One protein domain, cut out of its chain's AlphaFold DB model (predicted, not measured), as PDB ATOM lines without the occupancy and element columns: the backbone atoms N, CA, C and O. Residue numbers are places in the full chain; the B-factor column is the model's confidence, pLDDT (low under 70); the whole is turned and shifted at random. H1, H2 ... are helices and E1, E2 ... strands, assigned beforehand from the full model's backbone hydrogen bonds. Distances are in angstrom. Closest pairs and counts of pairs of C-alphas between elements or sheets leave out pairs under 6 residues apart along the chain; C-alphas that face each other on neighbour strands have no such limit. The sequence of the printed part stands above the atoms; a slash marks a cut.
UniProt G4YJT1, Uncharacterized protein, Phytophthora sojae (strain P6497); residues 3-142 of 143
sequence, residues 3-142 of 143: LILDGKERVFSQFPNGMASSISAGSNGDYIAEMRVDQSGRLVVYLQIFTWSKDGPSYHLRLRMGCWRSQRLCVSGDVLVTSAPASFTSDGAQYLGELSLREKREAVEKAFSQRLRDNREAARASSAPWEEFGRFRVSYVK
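This is residues 3 to 142 of the 143 residues of an uncharacterized protein of Phytophthora sojae (strain P6497) (UniProt G4YJT1). A long, twisted sheet of six antiparallel strands, E3 to E8, makes most of the length, and helix H2 caps one end of it, where E3, E5 and E7 end and E4 and E8 begin. The short helices H1 and H3 lie beyond that same end of the sheet, and a small hairpin, E1 and E2, sits by the sheet's E3 edge. The printed part has 140 residues with eight named strands and three named helices, in the order E1 E2 E3 E4 E5 E6 E7 H1 H2 H3 E8, and its class is mixed, helices and strands. The large sheet has the order E3, E4, E5, E6, E7, E8, all antiparallel. The whole is elongated, spanning 52 by 33 by 28 A, and only just loose, close to compact, with a radius of gyration of the C-alphas of 17.4 A.

Begin at E1, residues 3 to 5, which forms an antiparallel hairpin with E2, residues 8 to 11; N 10 and O 3 are 2.8 A apart. E2 is near E3, residues 19 to 26, with 7 pairs of C-alphas within 10 A. E3, an edge strand, opens a meander, each strand the antiparallel neighbour of the one before, which goes on through E4, residues 29 to 37, E5, residues 43 to 51, E6, residues 59 to 67, and E7, residues 72 to 82. Look for backbone pairs within hydrogen-bond range: N 35 and O 20 at 2.8 A for E3 and E4, N 46 and O 34 at 2.7 A for E4 and E5, N 63 and O 47 at 2.7 A for E5 and E6, and N 64 and O 76 at 2.7 A for E6 and E7. After E7 comes H1, residues 90 to 94, which is not on the sheet and touches no helix. Then H2, residues 101 to 118, is on the sheet at a height of 10.3 A, and the two make two layers, a helix on one face of a sheet. Its residues 101 to 112 make 19 pairs of C-alphas within 10 A of the sheet; its closest C-alphas to E4 are Leu 101 and Asp 30, 6.3 A apart, and to E7 Val 108 and Thr 82, 7.2 A apart. H3, residues 122 to 125, is not on the sheet and touches H2 only at the corner by their link, with H2 residues 115 to 117 alone; the closest C-alphas are those of Leu 116 and Ala 123, 5.1 A apart. The other edge strand, E8, residues 130 to 141, is antiparallel to E7 at 166 degrees, with N 138 and O 75 at 2.8 A, and it bends by 59 degrees at residue 133. Every O i to N i+4 pair of H2 is within hydrogen-bond range; H1 has 0 of 1, with 1 of 2 O i to N i+3 pairs in range, and H3 is too short for an O i to N i+4 pair.

Find C-alpha 3 at (-141.868, 25.000, -29.306), where E1 begins. From first to last C-alpha E3 measures 21.9 A, E4 and E5 26.0 A each, E6 25.9 A and E7 32.8 A. H2 starts at C-alpha 101, (-129.656, 39.957, -28.294), and runs 25.9 A. E8 covers 32.5 A and ends at C-alpha 141, (-150.737, 16.561, -14.797).

The two C-alphas farthest apart are those of Ser 70 and Asp 118, 52.9 A. The printed part has no cut, and no link between its named elements is long. The mean pLDDT of the printed part is 77.4, and 41 residues are under 70, among them residues 3 to 29 and 120 to 126.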
ATOM      1  N   LEU A   3    -141.522  24.045 -30.358       62.97
ATOM      2  CA  LEU A   3    -141.868  25.000 -29.306       62.97
ATOM      3  C   LEU A   3    -142.554  26.178 -29.989       62.97
ATOM      4  O   LEU A   3    -141.994  26.769 -30.910       62.97
ATOM      5  N   ILE A   4    -143.768  26.499 -29.559       60.28
ATOM      6  CA  ILE A   4    -144.493  27.664 -30.060       60.28
ATOM      7  C   ILE A   4    -144.262  28.786 -29.054       60.28
ATOM      8  O   ILE A   4    -144.701  28.689 -27.910       60.28
ATOM      9  N   LEU A   5    -143.545  29.824 -29.477       62.81
ATOM     10  CA  LEU A   5    -143.370  31.064 -28.721       62.81
ATOM     11  C   LEU A   5    -143.975  32.193 -29.548       62.81
ATOM     12  O   LEU A   5    -143.739  32.265 -30.753       62.81
ATOM     13  N   ASP A   6    -144.766  33.052 -28.910       58.62
ATOM     14  CA  ASP A   6    -145.400  34.214 -29.549       58.62
ATOM     15  C   ASP A   6    -146.233  33.858 -30.796       58.62
ATOM     16  O   ASP A   6    -146.210  34.555 -31.808       58.62
ATOM     17  N   GLY A   7    -146.916  32.708 -30.764       54.25
ATOM     18  CA  GLY A   7    -147.706  32.208 -31.897       54.25
ATOM     19  C   GLY A   7    -146.878  31.766 -33.111       54.25
ATOM     20  O   GLY A   7    -147.452  31.351 -34.116       54.25
ATOM     21  N   LYS A   8    -145.543  31.809 -33.033       56.88
ATOM     22  CA  LYS A   8    -144.637  31.328 -34.079       56.88
ATOM     23  C   LYS A   8    -144.052  29.980 -33.685       56.88
ATOM     24  O   LYS A   8    -143.469  29.814 -32.614       56.88
ATOM     25  N   GLU A   9    -144.181  29.016 -34.586       59.34
ATOM     26  CA  GLU A   9    -143.533  27.722 -34.435       59.34
ATOM     27  C   GLU A   9    -142.016  27.876 -34.583       59.34
ATOM     28  O   GLU A   9    -141.516  28.401 -35.579       59.34
ATOM     29  N   ARG A  10    -141.271  27.417 -33.578       63.12
ATOM     30  CA  ARG A  10    -139.810  27.361 -33.595       63.12
ATOM     31  C   ARG A  10    -139.392  25.897 -33.508       63.12
ATOM     32  O   ARG A  10    -139.717  25.182 -32.554       63.12
ATOM     33  N   VAL A  11    -138.718  25.433 -34.557       56.41
ATOM     34  CA  VAL A  11    -138.299  24.036 -34.698       56.41
ATOM     35  C   VAL A  11    -136.914  23.867 -34.087       56.41
ATOM     36  O   VAL A  11    -135.962  24.524 -34.498       56.41
ATOM     37  N   PHE A  12    -136.809  22.963 -33.115       60.81
ATOM     38  CA  PHE A  12    -135.540  22.559 -32.518       60.81
ATOM     39  C   PHE A  12    -135.137  21.205 -33.094       60.81
ATOM     40  O   PHE A  12    -135.805  20.192 -32.841       60.81
ATOM     41  N   SER A  13    -134.057  21.207 -33.874       54.28
ATOM     42  CA  SER A  13    -133.434  20.007 -34.434       54.28
ATOM     43  C   SER A  13    -132.401  19.473 -33.448       54.28
ATOM     44  O   SER A  13    -131.470  20.183 -33.080       54.28
ATOM     45  N   GLN A  14    -132.588  18.238 -32.989       52.34
ATOM     46  CA  GLN A  14    -131.675  17.582 -32.058       52.34
ATOM     47  C   GLN A  14    -130.381  17.190 -32.781       52.34
ATOM     48  O   GLN A  14    -130.425  16.466 -33.775       52.34
ATOM     49  N   PHE A  15    -129.237  17.650 -32.281       55.25
ATOM     50  CA  PHE A  15    -127.926  17.169 -32.711       55.25
ATOM     51  C   PHE A  15    -127.644  15.776 -32.112       55.25
ATOM     52  O   PHE A  15    -128.229  15.425 -31.086       55.25
ATOM     53  N   PRO A  16    -126.727  14.975 -32.691       49.50
ATOM     54  CA  PRO A  16    -126.411  13.621 -32.209       49.50
ATOM     55  C   PRO A  16    -125.985  13.540 -30.732       49.50
ATOM     56  O   PRO A  16    -126.118  12.496 -30.103       49.50
ATOM     57  N   ASN A  17    -125.512  14.649 -30.159       54.09
ATOM     58  CA  ASN A  17    -125.177  14.789 -28.737       54.09
ATOM     59  C   ASN A  17    -126.398  15.056 -27.829       54.09
ATOM     60  O   ASN A  17    -126.239  15.348 -26.645       54.09
ATOM     61  N   GLY A  18    -127.611  15.008 -28.379       53.09
ATOM     62  CA  GLY A  18    -128.857  15.232 -27.655       53.09
ATOM     63  C   GLY A  18    -129.186  16.699 -27.377       53.09
ATOM     64  O   GLY A  18    -130.184  16.942 -26.694       53.09
ATOM     65  N   MET A  19    -128.397  17.652 -27.892       56.72
ATOM     66  CA  MET A  19    -128.594  19.089 -27.684       56.72
ATOM     67  C   MET A  19    -129.269  19.768 -28.880       56.72
ATOM     68  O   MET A  19    -129.073  19.362 -30.020       56.72
ATOM     69  N   ALA A  20    -130.048  20.821 -28.640       58.53
ATOM     70  CA  ALA A  20    -130.525  21.739 -29.679       58.53
ATOM     71  C   ALA A  20    -130.625  23.146 -29.093       58.53
ATOM     72  O   ALA A  20    -131.168  23.280 -27.998       58.53
ATOM     73  N   SER A  21    -130.153  24.177 -29.798       56.72
ATOM     74  CA  SER A  21    -130.295  25.569 -29.361       56.72
ATOM     75  C   SER A  21    -130.897  26.469 -30.440       56.72
ATOM     76  O   SER A  21    -130.760  26.211 -31.634       56.72
ATOM     77  N   SER A  22    -131.605  27.521 -30.024       58.06
ATOM     78  CA  SER A  22    -132.125  28.560 -30.920       58.06
ATOM     79  C   SER A  22    -132.071  29.918 -30.236       58.06
ATOM     80  O   SER A  22    -132.380  30.026 -29.048       58.06
ATOM     81  N   ILE A  23    -131.700  30.933 -31.015       58.12
ATOM     82  CA  ILE A  23    -131.761  32.346 -30.650       58.12
ATOM     83  C   ILE A  23    -132.689  33.012 -31.656       58.12
ATOM     84  O   ILE A  23    -132.484  32.866 -32.860       58.12
ATOM     85  N   SER A  24    -133.704  33.738 -31.199       58.28
ATOM     86  CA  SER A  24    -134.455  34.614 -32.099       58.28
ATOM     87  C   SER A  24    -135.135  35.739 -31.332       58.28
ATOM     88  O   SER A  24    -135.380  35.641 -30.131       58.28
ATOM     89  N   ALA A  25    -135.422  36.812 -32.063       58.97
ATOM     90  CA  ALA A  25    -136.262  37.902 -31.603       58.97
ATOM     91  C   ALA A  25    -137.741  37.485 -31.687       58.97
ATOM     92  O   ALA A  25    -138.175  36.843 -32.658       58.97
ATOM     93  N   GLY A  26    -138.503  37.807 -30.649       56.03
ATOM     94  CA  GLY A  26    -139.947  37.618 -30.539       56.03
ATOM     95  C   GLY A  26    -140.643  38.942 -30.236       56.03
ATOM     96  O   GLY A  26    -140.011  39.911 -29.820       56.03
ATOM     97  N   SER A  27    -141.958  38.991 -30.446       55.12
ATOM     98  CA  SER A  27    -142.765  40.170 -30.107       55.12
ATOM     99  C   SER A  27    -142.842  40.404 -28.597       55.12
ATOM    100  O   SER A  27    -143.090  41.531 -28.180       55.12
ATOM    101  N   ASN A  28    -142.597  39.366 -27.788       56.84
ATOM    102  CA  ASN A  28    -142.595  39.440 -26.325       56.84
ATOM    103  C   ASN A  28    -141.183  39.390 -25.709       56.84
ATOM    104  O   ASN A  28    -141.047  39.296 -24.487       56.84
ATOM    105  N   GLY A  29    -140.130  39.450 -26.532       65.38
ATOM    106  CA  GLY A  29    -138.744  39.443 -26.068       65.38
ATOM    107  C   GLY A  29    -137.792  38.626 -26.933       65.38
ATOM    108  O   GLY A  29    -138.202  37.877 -27.820       65.38
ATOM    109  N   ASP A  30    -136.498  38.750 -26.651       78.75
ATOM    110  CA  ASP A  30    -135.486  37.867 -27.233       78.75
ATOM    111  C   ASP A  30    -135.404  36.576 -26.422       78.75
ATOM    112  O   ASP A  30    -135.588  36.588 -25.206       78.75
ATOM    113  N   TYR A  31    -135.098  35.453 -27.063       77.56
ATOM    114  CA  TYR A  31    -135.043  34.172 -26.362       77.56
ATOM    115  C   TYR A  31    -133.824  33.338 -26.723       77.56
ATOM    116  O   TYR A  31    -133.312  33.382 -27.841       77.56
ATOM    117  N   ILE A  32    -133.398  32.534 -25.752       80.12
ATOM    118  CA  ILE A  32    -132.419  31.462 -25.918       80.12
ATOM    119  C   ILE A  32    -133.068  30.194 -25.398       80.12
ATOM    120  O   ILE A  32    -133.358  30.080 -24.212       80.12
ATOM    121  N   ALA A  33    -133.280  29.225 -26.270       79.12
ATOM    122  CA  ALA A  33    -133.778  27.921 -25.869       79.12
ATOM    123  C   ALA A  33    -132.688  26.878 -26.062       79.12
ATOM    124  O   ALA A  33    -131.967  26.913 -27.056       79.12
ATOM    125  N   GLU A  34    -132.592  25.953 -25.116       79.19
ATOM    126  CA  GLU A  34    -131.706  24.805 -25.153       79.19
ATOM    127  C   GLU A  34    -132.472  23.546 -24.740       79.19
ATOM    128  O   GLU A  34    -133.115  23.493 -23.697       79.19
ATOM    129  N   MET A  35    -132.387  22.497 -25.545       77.19
ATOM    130  CA  MET A  35    -132.969  21.194 -25.251       77.19
ATOM    131  C   MET A  35    -131.856  20.208 -24.922       77.19
ATOM    132  O   MET A  35    -130.850  20.183 -25.620       77.19
ATOM    133  N   ARG A  36    -132.050  19.379 -23.893       78.00
ATOM    134  CA  ARG A  36    -131.154  18.271 -23.550       78.00
ATOM    135  C   ARG A  36    -131.962  17.023 -23.218       78.00
ATOM    136  O   ARG A  36    -132.968  17.096 -22.514       78.00
ATOM    137  N   VAL A  37    -131.494  15.873 -23.687       74.19
ATOM    138  CA  VAL A  37    -131.918  14.576 -23.152       74.19
ATOM    139  C   VAL A  37    -130.888  14.177 -22.107       74.19
ATOM    140  O   VAL A  37    -129.707  14.056 -22.421       74.19
ATOM    141  N   ASP A  38    -131.310  14.061 -20.850       71.38
ATOM    142  CA  ASP A  38    -130.403  13.642 -19.786       71.38
ATOM    143  C   ASP A  38    -130.068  12.142 -19.884       71.38
ATOM    144  O   ASP A  38    -130.672  11.390 -20.650       71.38
ATOM    145  N   GLN A  39    -129.106  11.694 -19.076       68.94
ATOM    146  CA  GLN A  39    -128.642  10.300 -19.064       68.94
ATOM    147  C   GLN A  39    -129.753   9.282 -18.741       68.94
ATOM    148  O   GLN A  39    -129.624   8.109 -19.074       68.94
ATOM    149  N   SER A  40    -130.861   9.713 -18.127       73.38
ATOM    150  CA  SER A  40    -132.024   8.862 -17.837       73.38
ATOM    151  C   SER A  40    -133.010   8.745 -19.013       73.38
ATOM    152  O   SER A  40    -134.071   8.112 -18.890       73.38
ATOM    153  N   GLY A  41    -132.675   9.364 -20.152       70.69
ATOM    154  CA  GLY A  41    -133.533   9.494 -21.326       70.69
ATOM    155  C   GLY A  41    -134.617  10.557 -21.151       70.69
ATOM    156  O   GLY A  41    -135.569  10.604 -21.932       70.69
ATOM    157  N   ARG A  42    -134.530  11.397 -20.111       77.12
ATOM    158  CA  ARG A  42    -135.544  12.410 -19.834       77.12
ATOM    159  C   ARG A  42    -135.268  13.656 -20.655       77.12
ATOM    160  O   ARG A  42    -134.190  14.244 -20.596       77.12
ATOM    161  N   LEU A  43    -136.300  14.102 -21.358       78.00
ATOM    162  CA  LEU A  43    -136.282  15.368 -22.062       78.00
ATOM    163  C   LEU A  43    -136.416  16.542 -21.083       78.00
ATOM    164  O   LEU A  43    -137.411  16.653 -20.358       78.00
ATOM    165  N   VAL A  44    -135.429  17.435 -21.107       83.81
ATOM    166  CA  VAL A  44    -135.424  18.701 -20.376       83.81
ATOM    167  C   VAL A  44    -135.208  19.842 -21.366       83.81
ATOM    168  O   VAL A  44    -134.312  19.794 -22.206       83.81
ATOM    169  N   VAL A  45    -136.029  20.879 -21.263       84.44
ATOM    170  CA  VAL A  45    -135.924  22.107 -22.053       84.44
ATOM    171  C   VAL A  45    -135.594  23.254 -21.113       84.44
ATOM    172  O   VAL A  45    -136.309  23.498 -20.144       84.44
ATOM    173  N   TYR A  46    -134.518  23.960 -21.405       86.62
ATOM    174  CA  TYR A  46    -134.156  25.225 -20.799       86.62
ATOM    175  C   TYR A  46    -134.578  26.343 -21.746       86.62
ATOM    176  O   TYR A  46    -134.296  26.295 -22.939       86.62
ATOM    177  N   LEU A  47    -135.276  27.343 -21.230       87.00
ATOM    178  CA  LEU A  47    -135.704  28.497 -22.006       87.00
ATOM    179  C   LEU A  47    -135.340  29.751 -21.231       87.00
ATOM    180  O   LEU A  47    -135.666  29.872 -20.059       87.00
ATOM    181  N   GLN A  48    -134.654  30.672 -21.881       88.94
ATOM    182  CA  GLN A  48    -134.378  32.001 -21.373       88.94
ATOM    183  C   GLN A  48    -135.158  32.995 -22.220       88.94
ATOM    184  O   GLN A  48    -135.094  32.918 -23.447       88.94
ATOM    185  N   ILE A  49    -135.881  33.904 -21.577       87.62
ATOM    186  CA  ILE A  49    -136.650  34.965 -22.230       87.62
ATOM    187  C   ILE A  49    -136.184  36.297 -21.656       87.62
ATOM    188  O   ILE A  49    -136.099  36.454 -20.439       87.62
ATOM    189  N   PHE A  50    -135.876  37.241 -22.533       86.94
ATOM    190  CA  PHE A  50    -135.442  38.584 -22.191       86.94
ATOM    191  C   PHE A  50    -136.513  39.580 -22.616       86.94
ATOM    192  O   PHE A  50    -136.758  39.771 -23.809       86.94
ATOM    193  N   THR A  51    -137.131  40.229 -21.637       88.06
ATOM    194  CA  THR A  51    -138.084  41.316 -21.855       88.06
ATOM    195  C   THR A  51    -137.369  42.632 -21.610       88.06
ATOM    196  O   THR A  51    -136.963  42.943 -20.490       88.06
ATOM    197  N   TRP A  52    -137.195  43.398 -22.678       86.31
ATOM    198  CA  TRP A  52    -136.431  44.635 -22.660       86.31
ATOM    199  C   TRP A  52    -137.330  45.839 -22.411       86.31
ATOM    200  O   TRP A  52    -138.406  45.940 -22.999       86.31
ATOM    201  N   SER A  53    -136.864  46.765 -21.579       84.12
ATOM    202  CA  SER A  53    -137.554  48.024 -21.295       84.12
ATOM    203  C   SER A  53    -136.662  49.218 -21.620       84.12
ATOM    204  O   SER A  53    -135.452  49.173 -21.398       84.12
ATOM    205  N   LYS A  54    -137.278  50.279 -22.153       79.94
ATOM    206  CA  LYS A  54    -136.622  51.563 -22.440       79.94
ATOM    207  C   LYS A  54    -136.560  52.448 -21.195       79.94
ATOM    208  O   LYS A  54    -135.510  52.996 -20.886       79.94
ATOM    209  N   ASP A  55    -137.672  52.508 -20.464       77.25
ATOM    210  CA  ASP A  55    -137.913  53.496 -19.403       77.25
ATOM    211  C   ASP A  55    -137.922  52.872 -17.997       77.25
ATOM    212  O   ASP A  55    -138.388  53.472 -17.031       77.25
ATOM    213  N   GLY A  56    -137.436  51.638 -17.868       82.62
ATOM    214  CA  GLY A  56    -137.422  50.923 -16.600       82.62
ATOM    215  C   GLY A  56    -136.577  49.654 -16.637       82.62
ATOM    216  O   GLY A  56    -135.809  49.439 -17.583       82.62
ATOM    217  N   PRO A  57    -136.720  48.784 -15.625       87.31
ATOM    218  CA  PRO A  57    -135.922  47.577 -15.552       87.31
ATOM    219  C   PRO A  57    -136.290  46.603 -16.671       87.31
ATOM    220  O   PRO A  57    -137.459  46.451 -17.037       87.31
ATOM    221  N   SER A  58    -135.277  45.922 -17.199       90.12
ATOM    222  CA  SER A  58    -135.485  44.770 -18.078       90.12
ATOM    223  C   SER A  58    -135.561  43.493 -17.245       90.12
ATOM    224  O   SER A  58    -135.041  43.435 -16.127       90.12
ATOM    225  N   TYR A  59    -136.193  42.461 -17.795       90.69
ATOM    226  CA  TYR A  59    -136.409  41.188 -17.117       90.69
ATOM    227  C   TYR A  59    -135.784  40.036 -17.896       90.69
ATOM    228  O   TYR A  59    -135.832  39.992 -19.124       90.69
ATOM    229  N   HIS A  60    -135.226  39.081 -17.162       92.19
ATOM    230  CA  HIS A  60    -134.648  37.856 -17.693       92.19
ATOM    231  C   HIS A  60    -135.263  36.662 -16.972       92.19
ATOM    232  O   HIS A  60    -134.967  36.377 -15.817       92.19
ATOM    233  N   LEU A  61    -136.150  35.966 -17.667       90.62
ATOM    234  CA  LEU A  61    -136.821  34.773 -17.181       90.62
ATOM    235  C   LEU A  61    -136.012  33.543 -17.587       90.62
ATOM    236  O   LEU A  61    -135.772  33.342 -18.778       90.62
ATOM    237  N   ARG A  62    -135.635  32.686 -16.634       92.75
ATOM    238  CA  ARG A  62    -134.988  31.395 -16.916       92.75
ATOM    239  C   ARG A  62    -135.906  30.271 -16.483       92.75
ATOM    240  O   ARG A  62    -136.241  30.130 -15.314       92.75
ATOM    241  N   LEU A  63    -136.298  29.443 -17.437       91.31
ATOM    242  CA  LEU A  63    -137.180  28.310 -17.237       91.31
ATOM    243  C   LEU A  63    -136.436  27.006 -17.477       91.31
ATOM    244  O   LEU A  63    -135.622  26.873 -18.391       91.31
ATOM    245  N   ARG A  64    -136.816  26.006 -16.696       91.00
ATOM    246  CA  ARG A  64    -136.502  24.599 -16.874       91.00
ATOM    247  C   ARG A  64    -137.812  23.829 -16.910       91.00
ATOM    248  O   ARG A  64    -138.539  23.765 -15.922       91.00
ATOM    249  N   MET A  65    -138.084  23.213 -18.044       88.31
ATOM    250  CA  MET A  65    -139.255  22.392 -18.296       88.31
ATOM    251  C   MET A  65    -138.810  20.945 -18.445       88.31
ATOM    252  O   MET A  65    -137.857  20.653 -19.161       88.31
ATOM    253  N   GLY A  66    -139.484  20.019 -17.780       86.12
ATOM    254  CA  GLY A  66    -139.183  18.602 -17.926       86.12
ATOM    255  C   GLY A  66    -140.434  17.762 -17.784       86.12
ATOM    256  O   GLY A  66    -141.151  17.879 -16.790       86.12
ATOM    257  N   CYS A  67    -140.650  16.865 -18.740       76.31
ATOM    258  CA  CYS A  67    -141.690  15.850 -18.640       76.31
ATOM    259  C   CYS A  67    -141.146  14.653 -17.852       76.31
ATOM    260  O   CYS A  67    -139.991  14.259 -18.034       76.31
ATOM    261  N   TRP A  68    -141.935  14.109 -16.932       68.19
ATOM    262  CA  TRP A  68    -141.642  12.829 -16.287       68.19
ATOM    263  C   TRP A  68    -142.406  11.701 -16.981       68.19
ATOM    264  O   TRP A  68    -143.458  11.926 -17.574       68.19
ATOM    265  N   ARG A  69    -141.910  10.466 -16.838       66.62
ATOM    266  CA  ARG A  69    -142.540   9.240 -17.372       66.62
ATOM    267  C   ARG A  69    -144.016   9.057 -16.946       66.62
ATOM    268  O   ARG A  69    -144.719   8.267 -17.554       66.62
ATOM    269  N   SER A  70    -144.492   9.810 -15.952       62.75
ATOM    270  CA  SER A  70    -145.855   9.816 -15.406       62.75
ATOM    271  C   SER A  70    -146.796  10.885 -15.997       62.75
ATOM    272  O   SER A  70    -147.707  11.330 -15.307       62.75
ATOM    273  N   GLN A  71    -146.568  11.354 -17.233       73.94
ATOM    274  CA  GLN A  71    -147.381  12.401 -17.894       73.94
ATOM    275  C   GLN A  71    -147.454  13.738 -17.128       73.94
ATOM    276  O   GLN A  71    -148.330  14.571 -17.366       73.94
ATOM    277  N   ARG A  72    -146.514  13.960 -16.204       83.19
ATOM    278  CA  ARG A  72    -146.412  15.193 -15.428       83.19
ATOM    279  C   ARG A  72    -145.383  16.118 -16.065       83.19
ATOM    280  O   ARG A  72    -144.198  15.776 -16.136       83.19
ATOM    281  N   LEU A  73    -145.826  17.298 -16.479       85.88
ATOM    282  CA  LEU A  73    -144.959  18.390 -16.906       85.88
ATOM    283  C   LEU A  73    -144.606  19.241 -15.686       85.88
ATOM    284  O   LEU A  73    -145.477  19.839 -15.061       85.88
ATOM    285  N   CYS A  74    -143.320  19.320 -15.364       89.19
ATOM    286  CA  CYS A  74    -142.818  20.231 -14.342       89.19
ATOM    287  C   CYS A  74    -142.129  21.412 -15.018       89.19
ATOM    288  O   CYS A  74    -141.210  21.208 -15.814       89.19
ATOM    289  N   VAL A  75    -142.532  22.627 -14.657       90.31
ATOM    290  CA  VAL A  75    -141.893  23.876 -15.074       90.31
ATOM    291  C   VAL A  75    -141.379  24.574 -13.824       90.31
ATOM    292  O   VAL A  75    -142.121  24.788 -12.874       90.31
ATOM    293  N   SER A  76    -140.102  24.905 -13.787       93.94
ATOM    294  CA  SER A  76    -139.489  25.638 -12.679       93.94
ATOM    295  C   SER A  76    -138.573  26.702 -13.229       93.94
ATOM    296  O   SER A  76    -137.950  26.472 -14.263       93.94
ATOM    297  N   GLY A  77    -138.433  27.815 -12.534       94.69
ATOM    298  CA  GLY A  77    -137.578  28.877 -13.015       94.69
ATOM    299  C   GLY A  77    -137.423  30.011 -12.031       94.69
ATOM    300  O   GLY A  77    -137.940  29.973 -10.911       94.69
ATOM    301  N   ASP A  78    -136.713  31.022 -12.495       95.62
ATOM    302  CA  ASP A  78    -136.545  32.285 -11.809       95.62
ATOM    303  C   ASP A  78    -136.706  33.463 -12.767       95.62
ATOM    304  O   ASP A  78    -136.575  33.349 -13.989       95.62
ATOM    305  N   VAL A  79    -137.082  34.587 -12.175       94.25
ATOM    306  CA  VAL A  79    -137.186  35.886 -12.820       94.25
ATOM    307  C   VAL A  79    -136.045  36.714 -12.276       94.25
ATOM    308  O   VAL A  79    -135.920  36.874 -11.061       94.25
ATOM    309  N   LEU A  80    -135.225  37.238 -13.171       94.44
ATOM    310  CA  LEU A  80    -134.204  38.211 -12.843       94.44
ATOM    311  C   LEU A  80    -134.609  39.585 -13.372       94.44
ATOM    312  O   LEU A  80    -135.302  39.692 -14.385       94.44
ATOM    313  N   VAL A  81    -134.150  40.628 -12.698       93.62
ATOM    314  CA  VAL A  81    -134.381  42.030 -13.040       93.62
ATOM    315  C   VAL A  81    -133.041  42.742 -13.183       93.62
ATOM    316  O   VAL A  81    -132.077  42.395 -12.501       93.62
ATOM    317  N   THR A  82    -132.934  43.710 -14.090       91.31
ATOM    318  CA  THR A  82    -131.692  44.477 -14.229       91.31
ATOM    319  C   THR A  82    -131.413  45.285 -12.972       91.31
ATOM    320  O   THR A  82    -132.257  46.057 -12.521       91.31
ATOM    321  N   SER A  83    -130.190  45.181 -12.462       85.88
ATOM    322  CA  SER A  83    -129.755  45.926 -11.279       85.88
ATOM    323  C   SER A  83    -129.657  47.432 -11.564       85.88
ATOM    324  O   SER A  83    -129.794  48.259 -10.668       85.88
ATOM    325  N   ALA A  84    -129.396  47.824 -12.814       81.31
ATOM    326  CA  ALA A  84    -129.428  49.223 -13.230       81.31
ATOM    327  C   ALA A  84    -130.862  49.647 -13.629       81.31
ATOM    328  O   ALA A  84    -131.520  48.904 -14.361       81.31
ATOM    329  N   PRO A  85    -131.338  50.834 -13.199       69.56
ATOM    330  CA  PRO A  85    -132.710  51.290 -13.453       69.56
ATOM    331  C   PRO A  85    -133.011  51.567 -14.934       69.56
ATOM    332  O   PRO A  85    -134.145  51.376 -15.359       69.56
ATOM    333  N   ALA A  86    -132.004  51.959 -15.721       76.81
ATOM    334  CA  ALA A  86    -132.088  52.064 -17.176       76.81
ATOM    335  C   ALA A  86    -130.821  51.467 -17.796       76.81
ATOM    336  O   ALA A  86    -129.707  51.904 -17.503       76.81
ATOM    337  N   SER A  87    -130.991  50.438 -18.627       77.00
ATOM    338  CA  SER A  87    -129.869  49.763 -19.300       77.00
ATOM    339  C   SER A  87    -129.542  50.361 -20.672       77.00
ATOM    340  O   SER A  87    -128.470  50.105 -21.216       77.00
ATOM    341  N   PHE A  88    -130.447  51.173 -21.221       80.94
ATOM    342  CA  PHE A  88    -130.333  51.763 -22.550       80.94
ATOM    343  C   PHE A  88    -130.349  53.288 -22.441       80.94
ATOM    344  O   PHE A  88    -131.142  53.858 -21.698       80.94
ATOM    345  N   THR A  89    -129.455  53.958 -23.169       75.75
ATOM    346  CA  THR A  89    -129.479  55.422 -23.295       75.75
ATOM    347  C   THR A  89    -130.695  55.854 -24.115       75.75
ATOM    348  O   THR A  89    -131.174  55.069 -24.927       75.75
ATOM    349  N   SER A  90    -131.177  57.091 -23.951       71.44
ATOM    350  CA  SER A  90    -132.346  57.608 -24.695       71.44
ATOM    351  C   SER A  90    -132.233  57.374 -26.210       71.44
ATOM    352  O   SER A  90    -133.182  56.909 -26.835       71.44
ATOM    353  N   ASP A  91    -131.048  57.602 -26.781       68.50
ATOM    354  CA  ASP A  91    -130.787  57.363 -28.204       68.50
ATOM    355  C   ASP A  91    -130.742  55.863 -28.539       68.50
ATOM    356  O   ASP A  91    -131.358  55.420 -29.503       68.50
ATOM    357  N   GLY A  92    -130.082  55.040 -27.715       67.50
ATOM    358  CA  GLY A  92    -130.010  53.587 -27.927       67.50
ATOM    359  C   GLY A  92    -131.353  52.872 -27.733       67.50
ATOM    360  O   GLY A  92    -131.627  51.859 -28.375       67.50
ATOM    361  N   ALA A  93    -132.222  53.417 -26.883       71.62
ATOM    362  CA  ALA A  93    -133.552  52.895 -26.615       71.62
ATOM    363  C   ALA A  93    -134.475  53.027 -27.836       71.62
ATOM    364  O   ALA A  93    -135.372  52.200 -28.019       71.62
ATOM    365  N   GLN A  94    -134.268  54.019 -28.710       74.88
ATOM    366  CA  GLN A  94    -135.048  54.165 -29.945       74.88
ATOM    367  C   GLN A  94    -134.844  52.969 -30.883       74.88
ATOM    368  O   GLN A  94    -135.826  52.434 -31.394       74.88
ATOM    369  N   TYR A  95    -133.613  52.461 -30.964       77.88
ATOM    370  CA  TYR A  95    -133.208  51.351 -31.837       77.88
ATOM    371  C   TYR A  95    -133.236  49.981 -31.149       77.88
ATOM    372  O   TYR A  95    -132.693  49.003 -31.656       77.88
ATOM    373  N   LEU A  96    -133.893  49.862 -29.992       78.94
ATOM    374  CA  LEU A  96    -133.887  48.627 -29.204       78.94
ATOM    375  C   LEU A  96    -134.454  47.411 -29.962       78.94
ATOM    376  O   LEU A  96    -134.060  46.281 -29.690       78.94
ATOM    377  N   GLY A  97    -135.362  47.621 -30.917       76.00
ATOM    378  CA  GLY A  97    -135.870  46.551 -31.783       76.00
ATOM    379  C   GLY A  97    -134.865  46.067 -32.835       76.00
ATOM    380  O   GLY A  97    -134.974  44.934 -33.296       76.00
ATOM    381  N   GLU A  98    -133.892  46.904 -33.190       82.56
ATOM    382  CA  GLU A  98    -132.891  46.647 -34.232       82.56
ATOM    383  C   GLU A  98    -131.620  46.004 -33.668       82.56
ATOM    384  O   GLU A  98    -130.933  45.267 -34.372       82.56
ATOM    385  N   LEU A  99    -131.333  46.237 -32.383       82.00
ATOM    386  CA  LEU A  99    -130.205  45.615 -31.697       82.00
ATOM    387  C   LEU A  99    -130.359  44.089 -31.640       82.00
ATOM    388  O   LEU A  99    -131.437  43.543 -31.379       82.00
ATOM    389  N   SER A 100    -129.244  43.388 -31.793       83.56
ATOM    390  CA  SER A 100    -129.156  41.957 -31.529       83.56
ATOM    391  C   SER A 100    -129.260  41.656 -30.030       83.56
ATOM    392  O   SER A 100    -128.947  42.484 -29.171       83.56
ATOM    393  N   LEU A 101    -129.635  40.417 -29.689       82.25
ATOM    394  CA  LEU A 101    -129.656  39.957 -28.294       82.25
ATOM    395  C   LEU A 101    -128.294  40.143 -27.603       82.25
ATOM    396  O   LEU A 101    -128.232  40.441 -26.409       82.25
ATOM    397  N   ARG A 102    -127.198  39.951 -28.346       84.62
ATOM    398  CA  ARG A 102    -125.841  40.129 -27.829       84.62
ATOM    399  C   ARG A 102    -125.599  41.584 -27.429       84.62
ATOM    400  O   ARG A 102    -125.215  41.826 -26.291       84.62
ATOM    401  N   GLU A 103    -125.889  42.524 -28.324       86.31
ATOM    402  CA  GLU A 103    -125.703  43.961 -28.073       86.31
ATOM    403  C   GLU A 103    -126.552  44.443 -26.894       86.31
ATOM    404  O   GLU A 103    -126.073  45.197 -26.050       86.31
ATOM    405  N   LYS A 104    -127.792  43.951 -26.765       88.31
ATOM    406  CA  LYS A 104    -128.654  44.289 -25.621       88.31
ATOM    407  C   LYS A 104    -128.079  43.802 -24.295       88.31
ATOM    408  O   LYS A 104    -128.100  44.533 -23.310       88.31
ATOM    409  N   ARG A 105    -127.534  42.582 -24.257       88.00
ATOM    410  CA  ARG A 105    -126.885  42.041 -23.052       88.00
ATOM    411  C   ARG A 105    -125.619  42.814 -22.689       88.00
ATOM    412  O   ARG A 105    -125.435  43.139 -21.520       88.00
ATOM    413  N   GLU A 106    -124.795  43.153 -23.678       89.56
ATOM    414  CA  GLU A 106    -123.604  43.989 -23.482       89.56
ATOM    415  C   GLU A 106    -123.983  45.388 -22.956       89.56
ATOM    416  O   GLU A 106    -123.306  45.921 -22.075       89.56
ATOM    417  N   ALA A 107    -125.103  45.963 -23.414       89.06
ATOM    418  CA  ALA A 107    -125.621  47.230 -22.896       89.06
ATOM    419  C   ALA A 107    -126.001  47.146 -21.405       89.06
ATOM    420  O   ALA A 107    -125.606  48.022 -20.633       89.06
ATOM    421  N   VAL A 108    -126.678  46.072 -20.972       89.62
ATOM    422  CA  VAL A 108    -126.977  45.834 -19.545       89.62
ATOM    423  C   VAL A 108    -125.694  45.719 -18.718       89.62
ATOM    424  O   VAL A 108    -125.573  46.357 -17.672       89.62
ATOM    425  N   GLU A 109    -124.713  44.939 -19.178       90.06
ATOM    426  CA  GLU A 109    -123.431  44.772 -18.479       90.06
ATOM    427  C   GLU A 109    -122.667  46.098 -18.360       90.06
ATOM    428  O   GLU A 109    -122.100  46.414 -17.306       90.06
ATOM    429  N   LYS A 110    -122.699  46.918 -19.416       89.56
ATOM    430  CA  LYS A 110    -122.109  48.257 -19.422       89.56
ATOM    431  C   LYS A 110    -122.827  49.194 -18.452       89.56
ATOM    432  O   LYS A 110    -122.155  49.879 -17.682       89.56
ATOM    433  N   ALA A 111    -124.160  49.207 -18.447       88.06
ATOM    434  CA  ALA A 111    -124.959  50.024 -17.535       88.06
ATOM    435  C   ALA A 111    -124.725  49.636 -16.066       88.06
ATOM    436  O   ALA A 111    -124.547  50.502 -15.208       88.06
ATOM    437  N   PHE A 112    -124.632  48.336 -15.780       88.56
ATOM    438  CA  PHE A 112    -124.257  47.830 -14.463       88.56
ATOM    439  C   PHE A 112    -122.850  48.282 -14.055       88.56
ATOM    440  O   PHE A 112    -122.662  48.829 -12.969       88.56
ATOM    441  N   SER A 113    -121.870  48.129 -14.949       87.94
ATOM    442  CA  SER A 113    -120.490  48.565 -14.707       87.94
ATOM    443  C   SER A 113    -120.393  50.066 -14.440       87.94
ATOM    444  O   SER A 113    -119.602  50.491 -13.600       87.94
ATOM    445  N   GLN A 114    -121.196  50.874 -15.134       86.00
ATOM    446  CA  GLN A 114    -121.265  52.318 -14.924       86.00
ATOM    447  C   GLN A 114    -121.864  52.651 -13.550       86.00
ATOM    448  O   GLN A 114    -121.244  53.382 -12.783       86.00
ATOM    449  N   ARG A 115    -122.986  52.017 -13.172       83.88
ATOM    450  CA  ARG A 115    -123.599  52.161 -11.836       83.88
ATOM    451  C   ARG A 115    -122.614  51.847 -10.707       83.88
ATOM    452  O   ARG A 115    -122.591  52.558  -9.707       83.88
ATOM    453  N   LEU A 116    -121.807  50.793 -10.860       83.62
ATOM    454  CA  LEU A 116    -120.789  50.415  -9.875       83.62
ATOM    455  C   LEU A 116    -119.698  51.484  -9.707       83.62
ATOM    456  O   LEU A 116    -119.216  51.687  -8.594       83.62
ATOM    457  N   ARG A 117    -119.303  52.161 -10.795       82.69
ATOM    458  CA  ARG A 117    -118.328  53.264 -10.743       82.69
ATOM    459  C   ARG A 117    -118.921  54.502 -10.086       82.69
ATOM    460  O   ARG A 117    -118.262  55.110  -9.247       82.69
ATOM    461  N   ASP A 118    -120.149  54.843 -10.461       82.00
ATOM    462  CA  ASP A 118    -120.804  56.079 -10.031       82.00
ATOM    463  C   ASP A 118    -121.271  56.008  -8.574       82.00
ATOM    464  O   ASP A 118    -121.385  57.037  -7.910       82.00
ATOM    465  N   ASN A 119    -121.520  54.803  -8.049       75.88
ATOM    466  CA  ASN A 119    -122.097  54.634  -6.724       75.88
ATOM    467  C   ASN A 119    -121.377  53.540  -5.907       75.88
ATOM    468  O   ASN A 119    -121.710  52.355  -5.967       75.88
ATOM    469  N   ARG A 120    -120.390  53.955  -5.093       62.84
ATOM    470  CA  ARG A 120    -119.577  53.065  -4.230       62.84
ATOM    471  C   ARG A 120    -120.404  52.238  -3.235       62.84
ATOM    472  O   ARG A 120    -119.950  51.172  -2.826       62.84
ATOM    473  N   GLU A 121    -121.594  52.698  -2.852       61.69
ATOM    474  CA  GLU A 121    -122.511  51.943  -1.986       61.69
ATOM    475  C   GLU A 121    -123.296  50.874  -2.758       61.69
ATOM    476  O   GLU A 121    -123.495  49.769  -2.250       61.69
ATOM    477  N   ALA A 122    -123.651  51.134  -4.023       56.81
ATOM    478  CA  ALA A 122    -124.304  50.150  -4.891       56.81
ATOM    479  C   ALA A 122    -123.395  48.943  -5.188       56.81
ATOM    480  O   ALA A 122    -123.888  47.826  -5.340       56.81
ATOM    481  N   ALA A 123    -122.073  49.147  -5.177       55.75
ATOM    482  CA  ALA A 123    -121.082  48.080  -5.312       55.75
ATOM    483  C   ALA A 123    -121.092  47.051  -4.172       55.75
ATOM    484  O   ALA A 123    -120.550  45.960  -4.333       55.75
ATOM    485  N   ARG A 124    -121.716  47.366  -3.028       55.66
ATOM    486  CA  ARG A 124    -121.897  46.412  -1.923       55.66
ATOM    487  C   ARG A 124    -123.217  45.641  -1.997       55.66
ATOM    488  O   ARG A 124    -123.308  44.581  -1.392       55.66
ATOM    489  N   ALA A 125    -124.219  46.166  -2.704       60.59
ATOM    490  CA  ALA A 125    -125.571  45.605  -2.737       60.59
ATOM    491  C   ALA A 125    -125.807  44.646  -3.915       60.59
ATOM    492  O   ALA A 125    -126.583  43.706  -3.786       60.59
ATOM    493  N   SER A 126    -125.130  44.863  -5.047       64.88
ATOM    494  CA  SER A 126    -125.346  44.093  -6.272       64.88
ATOM    495  C   SER A 126    -124.044  43.492  -6.785       64.88
ATOM    496  O   SER A 126    -123.103  44.216  -7.109       64.88
ATOM    497  N   SER A 127    -123.982  42.164  -6.864       74.62
ATOM    498  CA  SER A 127    -122.809  41.431  -7.359       74.62
ATOM    499  C   SER A 127    -122.889  41.087  -8.849       74.62
ATOM    500  O   SER A 127    -121.905  40.614  -9.417       74.62
ATOM    501  N   ALA A 128    -124.038  41.321  -9.489       86.25
ATOM    502  CA  ALA A 128    -124.298  40.926 -10.865       86.25
ATOM    503  C   ALA A 128    -125.217  41.931 -11.587       86.25
ATOM    504  O   ALA A 128    -126.034  42.587 -10.943       86.25
ATOM    505  N   PRO A 129    -125.144  42.015 -12.929       88.56
ATOM    506  CA  PRO A 129    -126.021  42.871 -13.741       88.56
ATOM    507  C   PRO A 129    -127.510  42.494 -13.679       88.56
ATOM    508  O   PRO A 129    -128.364  43.300 -14.051       88.56
ATOM    509  N   TRP A 130    -127.803  41.280 -13.212       91.75
ATOM    510  CA  TRP A 130    -129.139  40.738 -13.024       91.75
ATOM    511  C   TRP A 130    -129.311  40.307 -11.569       91.75
ATOM    512  O   TRP A 130    -128.527  39.500 -11.064       91.75
ATOM    513  N   GLU A 131    -130.350  40.812 -10.921       91.94
ATOM    514  CA  GLU A 131    -130.737  40.475  -9.554       91.94
ATOM    515  C   GLU A 131    -131.953  39.556  -9.555       91.94
ATOM    516  O   GLU A 131    -132.821  39.648 -10.419       91.94
ATOM    517  N   GLU A 132    -132.025  38.649  -8.585       93.44
ATOM    518  CA  GLU A 132    -133.181  37.772  -8.447       93.44
ATOM    519  C   GLU A 132    -134.412  38.574  -8.017       93.44
ATOM    520  O   GLU A 132    -134.431  39.185  -6.952       93.44
ATOM    521  N   PHE A 133    -135.456  38.529  -8.843       93.38
ATOM    522  CA  PHE A 133    -136.752  39.131  -8.551       93.38
ATOM    523  C   PHE A 133    -137.728  38.114  -7.950       93.38
ATOM    524  O   PHE A 133    -138.567  38.455  -7.120       93.38
ATOM    525  N   GLY A 134    -137.621  36.843  -8.347       94.69
ATOM    526  CA  GLY A 134    -138.430  35.780  -7.765       94.69
ATOM    527  C   GLY A 134    -138.186  34.412  -8.380       94.69
ATOM    528  O   GLY A 134    -137.535  34.272  -9.414       94.69
ATOM    529  N   ARG A 135    -138.754  33.382  -7.749       96.69
ATOM    530  CA  ARG A 135    -138.697  31.988  -8.209       96.69
ATOM    531  C   ARG A 135    -140.087  31.401  -8.292       96.69
ATOM    532  O   ARG A 135    -140.974  31.759  -7.522       96.69
ATOM    533  N   PHE A 136    -140.257  30.444  -9.191       93.94
ATOM    534  CA  PHE A 136    -141.527  29.759  -9.354       93.94
ATOM    535  C   PHE A 136    -141.338  28.284  -9.688       93.94
ATOM    536  O   PHE A 136    -140.323  27.839 -10.235       93.94
ATOM    537  N   ARG A 137    -142.373  27.513  -9.366       94.00
ATOM    538  CA  ARG A 137    -142.498  26.113  -9.743       94.00
ATOM    539  C   ARG A 137    -143.960  25.798  -9.991       94.00
ATOM    540  O   ARG A 137    -144.795  25.987  -9.117       94.00
ATOM    541  N   VAL A 138    -144.242  25.270 -11.171       90.62
ATOM    542  CA  VAL A 138    -145.569  24.846 -11.604       90.62
ATOM    543  C   VAL A 138    -145.491  23.392 -12.048       90.62
ATOM    544  O   VAL A 138    -144.481  22.925 -12.581       90.62
ATOM    545  N   SER A 139    -146.533  22.623 -11.761       89.94
ATOM    546  CA  SER A 139    -146.632  21.222 -12.161       89.94
ATOM    547  C   SER A 139    -148.004  20.976 -12.758       89.94
ATOM    548  O   SER A 139    -149.010  21.277 -12.129       89.94
ATOM    549  N   TYR A 140    -148.019  20.416 -13.960       86.25
ATOM    550  CA  TYR A 140    -149.223  20.056 -14.690       86.25
ATOM    551  C   TYR A 140    -149.278  18.540 -14.809       86.25
ATOM    552  O   TYR A 140    -148.277  17.901 -15.143       86.25
ATOM    553  N   VAL A 141    -150.440  17.967 -14.529       85.88
ATOM    554  CA  VAL A 141    -150.737  16.561 -14.797       85.88
ATOM    555  C   VAL A 141    -151.700  16.550 -15.969       85.88
ATOM    556  O   VAL A 141    -152.657  17.319 -15.974       85.88
ATOM    557  N   LYS A 142    -151.401  15.743 -16.986       73.06
ATOM    558  CA  LYS A 142    -152.344  15.519 -18.073       73.06
ATOM    559  C   LYS A 142    -153.482  14.644 -17.536       73.06
ATOM    560  O   LYS A 142    -153.202  13.540 -17.074       73.06
TER     561      LYS A 142